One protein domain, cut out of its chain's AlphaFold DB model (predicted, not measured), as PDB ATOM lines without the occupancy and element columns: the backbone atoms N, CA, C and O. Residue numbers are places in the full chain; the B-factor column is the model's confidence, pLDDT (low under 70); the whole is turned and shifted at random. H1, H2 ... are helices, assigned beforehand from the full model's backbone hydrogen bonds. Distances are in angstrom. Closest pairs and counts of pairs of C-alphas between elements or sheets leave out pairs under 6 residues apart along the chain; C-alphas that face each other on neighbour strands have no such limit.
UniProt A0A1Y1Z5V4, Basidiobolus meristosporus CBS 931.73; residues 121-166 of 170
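Overview. This is residues 121 to 166 of the 170 residues of a protein of Basidiobolus meristosporus CBS 931.73 (UniProt A0A1Y1Z5V4). Two long helices, H1 and H3, make a wide V with an open middle; short H2 sits at the corner between them, and residues 121 to 137 and 153 to 166 stick out as free arms. The 46 printed residues include three named helices, H1, H2, H3 along the chain, and no named strand: all helix. The whole is only just loose, close to extended, with a radius of gyration of the C-alphas of 13.8 A, and flat, spanning 34 by 31 by 11 A.

Along the chain. H1, residues 121 to 139, begins at C-alpha 121 (109.509, 101.567, 139.859) and is 27.3 A long. H2 is residues 142 to 146, 6.2 A. H3, residues 148 to 166, 27.6 A, ends at C-alpha 166 (120.606, 113.015, 167.953).

Arrangement. H1 and H2 are close but not clearly touching; their closest C-alphas, of Leu 139 and Gln 145, are 6.8 A apart. H2 and H3 are also close but not clearly touching, with closest C-alphas Phe 144 and Thr 151 at 5.8 A. H1 and H3 are apart. Every O i to N i+4 pair is within hydrogen-bond range in H1 and H2, and 13 of 15 in H3.

Size, cuts and confidence. The C-alphas farthest apart, of Lys 121 and Gln 146, are 37.2 A apart. The printed part has no cut, and both links are tight. Residues 161 to 166 have pLDDT under 70.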
ATOM      1  N   LYS A 121     108.454 102.067 140.765       90.44
ATOM      2  CA  LYS A 121     109.509 101.567 139.859       90.44
ATOM      3  C   LYS A 121     110.293 102.705 139.193       90.44
ATOM      4  O   LYS A 121     111.514 102.630 139.105       90.44
ATOM      5  N   LYS A 122     109.602 103.766 138.752       91.06
ATOM      6  CA  LYS A 122     110.235 104.966 138.172       91.06
ATOM      7  C   LYS A 122     111.119 105.673 139.195       91.06
ATOM      8  O   LYS A 122     112.246 106.027 138.871       91.06
ATOM      9  N   GLY A 123     110.636 105.824 140.427       92.50
ATOM     10  CA  GLY A 123     111.419 106.442 141.485       92.50
ATOM     11  C   GLY A 123     112.690 105.650 141.796       92.50
ATOM     12  O   GLY A 123     113.754 106.247 141.864       92.50
ATOM     13  N   ARG A 124     112.617 104.313 141.889       92.81
ATOM     14  CA  ARG A 124     113.810 103.475 142.116       92.81
ATOM     15  C   ARG A 124     114.852 103.638 141.012       92.81
ATOM     16  O   ARG A 124     116.031 103.756 141.314       92.81
ATOM     17  N   LYS A 125     114.418 103.688 139.746       94.38
ATOM     18  CA  LYS A 125     115.320 103.971 138.617       94.38
ATOM     19  C   LYS A 125     115.981 105.342 138.754       94.38
ATOM     20  O   LYS A 125     117.178 105.450 138.544       94.38
ATOM     21  N   ASN A 126     115.214 106.366 139.125       92.94
ATOM     22  CA  ASN A 126     115.754 107.711 139.300       92.94
ATOM     23  C   ASN A 126     116.768 107.775 140.451       92.94
ATOM     24  O   ASN A 126     117.839 108.346 140.296       92.94
ATOM     25  N   THR A 127     116.468 107.131 141.582       92.69
ATOM     26  CA  THR A 127     117.405 107.015 142.706       92.69
ATOM     27  C   THR A 127     118.679 106.279 142.302       92.69
ATOM     28  O   THR A 127     119.758 106.762 142.613       92.69
ATOM     29  N   ALA A 128     118.580 105.191 141.534       92.81
ATOM     30  CA  ALA A 128     119.756 104.481 141.032       92.81
ATOM     31  C   ALA A 128     120.624 105.365 140.116       92.81
ATOM     32  O   ALA A 128     121.844 105.372 140.243       92.81
ATOM     33  N   LEU A 129     120.014 106.157 139.226       94.62
ATOM     34  CA  LEU A 129     120.753 107.113 138.390       94.62
ATOM     35  C   LEU A 129     121.449 108.189 139.232       94.62
ATOM     36  O   LEU A 129     122.610 108.508 138.989       94.62
ATOM     37  N   GLN A 130     120.768 108.715 140.252       94.69
ATOM     38  CA  GLN A 130     121.356 109.675 141.189       94.69
ATOM     39  C   GLN A 130     122.521 109.067 141.982       94.69
ATOM     40  O   GLN A 130     123.531 109.735 142.196       94.69
ATOM     41  N   GLU A 131     122.405 107.806 142.393       93.56
ATOM     42  CA  GLU A 131     123.473 107.072 143.077       93.56
ATOM     43  C   GLU A 131     124.687 106.858 142.169       93.56
ATOM     44  O   GLU A 131     125.810 107.070 142.619       93.56
ATOM     45  N   ILE A 132     124.484 106.539 140.885       95.25
ATOM     46  CA  ILE A 132     125.578 106.423 139.906       95.25
ATOM     47  C   ILE A 132     126.334 107.750 139.776       95.25
ATOM     48  O   ILE A 132     127.563 107.766 139.852       95.25
ATOM     49  N   VAL A 133     125.619 108.867 139.619       95.75
ATOM     50  CA  VAL A 133     126.248 110.197 139.519       95.75
ATOM     51  C   VAL A 133     127.005 110.535 140.803       95.75
ATOM     52  O   VAL A 133     128.147 110.988 140.752       95.75
ATOM     53  N   ARG A 134     126.406 110.264 141.968       93.00
ATOM     54  CA  ARG A 134     127.068 110.470 143.260       93.00
ATOM     55  C   ARG A 134     128.353 109.652 143.368       93.00
ATOM     56  O   ARG A 134     129.368 110.190 143.797       93.00
ATOM     57  N   PHE A 135     128.321 108.386 142.965       94.56
ATOM     58  CA  PHE A 135     129.488 107.511 142.998       94.56
ATOM     59  C   PHE A 135     130.621 108.037 142.110       94.56
ATOM     60  O   PHE A 135     131.757 108.133 142.562       94.56
ATOM     61  N   GLN A 136     130.312 108.474 140.886       96.75
ATOM     62  CA  GLN A 136     131.310 109.089 140.004       96.75
ATOM     63  C   GLN A 136     131.946 110.338 140.619       96.75
ATOM     64  O   GLN A 136     133.140 110.565 140.440       96.75
ATOM     65  N   ASN A 137     131.174 111.140 141.352       94.00
ATOM     66  CA  ASN A 137     131.701 112.320 142.031       94.00
ATOM     67  C   ASN A 137     132.630 111.947 143.195       94.00
ATOM     68  O   ASN A 137     133.662 112.588 143.357       94.00
ATOM     69  N   ILE A 138     132.315 110.890 143.954       93.06
ATOM     70  CA  ILE A 138     133.198 110.373 145.016       93.06
ATOM     71  C   ILE A 138     134.535 109.921 144.420       93.06
ATOM     72  O   ILE A 138     135.585 110.300 144.927       93.06
ATOM     73  N   LEU A 139     134.513 109.194 143.297       94.81
ATOM     74  CA  LEU A 139     135.737 108.756 142.612       94.81
ATOM     75  C   LEU A 139     136.613 109.915 142.105       94.81
ATOM     76  O   LEU A 139     137.818 109.749 141.921       94.81
ATOM     77  N   LYS A 140     136.015 111.081 141.844       96.19
ATOM     78  CA  LYS A 140     136.722 112.293 141.403       96.19
ATOM     79  C   LYS A 140     137.230 113.154 142.562       96.19
ATOM     80  O   LYS A 140     137.913 114.140 142.311       96.19
ATOM     81  N   HIS A 141     136.875 112.832 143.805       96.12
ATOM     82  CA  HIS A 141     137.236 113.648 144.957       96.12
ATOM     83  C   HIS A 141     138.733 113.502 145.281       96.12
ATOM     84  O   HIS A 141     139.201 112.365 145.368       96.12
ATOM     85  N   PRO A 142     139.480 114.603 145.501       96.50
ATOM     86  CA  PRO A 142     140.927 114.542 145.723       96.50
ATOM     87  C   PRO A 142     141.291 113.669 146.928       96.50
ATOM     88  O   PRO A 142     142.124 112.776 146.803       96.50
ATOM     89  N   ASP A 143     140.595 113.832 148.055       95.62
ATOM     90  CA  ASP A 143     140.868 113.054 149.272       95.62
ATOM     91  C   ASP A 143     140.643 111.548 149.064       95.62
ATOM     92  O   ASP A 143     141.414 110.718 149.545       95.62
ATOM     93  N   PHE A 144     139.622 111.187 148.276       96.38
ATOM     94  CA  PHE A 144     139.327 109.790 147.964       96.38
ATOM     95  C   PHE A 144     140.365 109.192 147.004       96.38
ATOM     96  O   PHE A 144     140.706 108.018 147.131       96.38
ATOM     97  N   GLN A 145     140.886 109.988 146.063       96.69
ATOM     98  CA  GLN A 145     141.954 109.571 145.148       96.69
ATOM     99  C   GLN A 145     143.299 109.399 145.858       96.69
ATOM    100  O   GLN A 145     144.050 108.489 145.516       96.69
ATOM    101  N   GLN A 146     143.600 110.253 146.839       97.25
ATOM    102  CA  GLN A 146     144.839 110.183 147.613       97.25
ATOM    103  C   GLN A 146     144.814 109.037 148.628       97.25
ATOM    104  O   GLN A 146     145.761 108.254 148.687       97.25
ATOM    105  N   ASN A 147     143.747 108.930 149.428       96.38
ATOM    106  CA  ASN A 147     143.619 107.889 150.443       96.38
ATOM    107  C   ASN A 147     142.149 107.452 150.634       96.38
ATOM    108  O   ASN A 147     141.414 108.016 151.459       96.38
ATOM    109  N   PRO A 148     141.695 106.415 149.903       95.38
ATOM    110  CA  PRO A 148     140.296 105.998 149.934       95.38
ATOM    111  C   PRO A 148     139.895 105.412 151.291       95.38
ATOM    112  O   PRO A 148     138.787 105.665 151.761       95.38
ATOM    113  N   LEU A 149     140.786 104.661 151.950       96.31
ATOM    114  CA  LEU A 149     140.481 104.013 153.229       96.31
ATOM    115  C   LEU A 149     140.272 105.040 154.341       96.31
ATOM    116  O   LEU A 149     139.283 104.957 155.066       96.31
ATOM    117  N   GLN A 150     141.154 106.036 154.434       95.94
ATOM    118  CA  GLN A 150     141.030 107.108 155.420       95.94
ATOM    119  C   GLN A 150     139.767 107.946 155.186       95.94
ATOM    120  O   GLN A 150     139.035 108.245 156.126       95.94
ATOM    121  N   THR A 151     139.461 108.266 153.926       94.31
ATOM    122  CA  THR A 151     138.247 109.014 153.569       94.31
ATOM    123  C   THR A 151     136.976 108.256 153.969       94.31
ATOM    124  O   THR A 151     136.033 108.848 154.497       94.31
ATOM    125  N   ILE A 152     136.949 106.933 153.771       91.69
ATOM    126  CA  ILE A 152     135.835 106.084 154.213       91.69
ATOM    127  C   ILE A 152     135.740 106.070 155.743       91.69
ATOM    128  O   ILE A 152     134.643 106.226 156.274       91.69
ATOM    129  N   GLN A 153     136.861 105.922 156.454       94.12
ATOM    130  CA  GLN A 153     136.884 105.946 157.922       94.12
ATOM    131  C   GLN A 153     136.342 107.269 158.473       94.12
ATOM    132  O   GLN A 153     135.463 107.251 159.331       94.12
ATOM    133  N   GLN A 154     136.783 108.402 157.920       92.25
ATOM    134  CA  GLN A 154     136.283 109.724 158.297       92.25
ATOM    135  C   GLN A 154     134.780 109.859 158.027       92.25
ATOM    136  O   GLN A 154     134.035 110.376 158.857       92.25
ATOM    137  N   HIS A 155     134.308 109.376 156.876       88.62
ATOM    138  CA  HIS A 155     132.885 109.402 156.551       88.62
ATOM    139  C   HIS A 155     132.050 108.573 157.536       88.62
ATOM    140  O   HIS A 155     130.979 109.016 157.959       88.62
ATOM    141  N   VAL A 156     132.534 107.385 157.911       90.94
ATOM    142  CA  VAL A 156     131.882 106.530 158.909       90.94
ATOM    143  C   VAL A 156     131.859 107.223 160.268       90.94
ATOM    144  O   VAL A 156     130.784 107.295 160.855       90.94
ATOM    145  N   ALA A 157     132.978 107.795 160.721       90.31
ATOM    146  CA  ALA A 157     133.050 108.546 161.976       90.31
ATOM    147  C   ALA A 157     132.003 109.674 162.013       90.31
ATOM    148  O   ALA A 157     131.118 109.666 162.865       90.31
ATOM    149  N   ASN A 158     131.980 110.532 160.986       86.88
ATOM    150  CA  ASN A 158     131.011 111.626 160.877       86.88
ATOM    151  C   ASN A 158     129.550 111.128 160.861       86.88
ATOM    152  O   ASN A 158     128.645 111.783 161.378       86.88
ATOM    153  N   THR A 159     129.286 109.975 160.243       85.56
ATOM    154  CA  THR A 159     127.924 109.421 160.126       85.56
ATOM    155  C   THR A 159     127.456 108.740 161.415       85.56
ATOM    156  O   THR A 159     126.260 108.728 161.702       85.56
ATOM    157  N   VAL A 160     128.373 108.153 162.185       79.62
ATOM    158  CA  VAL A 160     128.059 107.492 163.459       79.62
ATOM    159  C   VAL A 160     127.904 108.521 164.578       79.62
ATOM    160  O   VAL A 160     126.918 108.451 165.307       79.62
ATOM    161  N   GLU A 161     128.787 109.518 164.664       69.19
ATOM    162  CA  GLU A 161     128.711 110.587 165.677       69.19
ATOM    163  C   GLU A 161     127.432 111.420 165.539       69.19
ATOM    164  O   GLU A 161     126.741 111.696 166.517       69.19
ATOM    165  N   THR A 162     127.029 111.740 164.307       62.09
ATOM    166  CA  THR A 162     125.756 112.439 164.060       62.09
ATOM    167  C   THR A 162     124.527 111.612 164.435       62.09
ATOM    168  O   THR A 162     123.439 112.170 164.583       62.09
ATOM    169  N   ARG A 163     124.650 110.288 164.594       59.78
ATOM    170  CA  ARG A 163     123.555 109.446 165.088       59.78
ATOM    171  C   ARG A 163     123.467 109.479 166.612       59.78
ATOM    172  O   ARG A 163     122.363 109.621 167.122       59.78
ATOM    173  N   THR A 164     124.595 109.398 167.313       61.16
ATOM    174  CA  THR A 164     124.626 109.383 168.785       61.16
ATOM    175  C   THR A 164     124.200 110.724 169.381       61.16
ATOM    176  O   THR A 164     123.410 110.748 170.318       61.16
ATOM    177  N   THR A 165     124.608 111.852 168.789       58.50
ATOM    178  CA  THR A 165     124.215 113.187 169.286       58.50
ATOM    179  C   THR A 165     122.726 113.499 169.108       58.50
ATOM    180  O   THR A 165     122.187 114.343 169.815       58.50
ATOM    181  N   ASN A 166     122.048 112.850 168.154       57.12
ATOM    182  CA  ASN A 166     120.606 113.015 167.953       57.12
ATOM    183  C   ASN A 166     119.766 112.155 168.917       57.12
ATOM    184  O   ASN A 166     118.584 112.441 169.083       57.12
TER     185      ASN A 166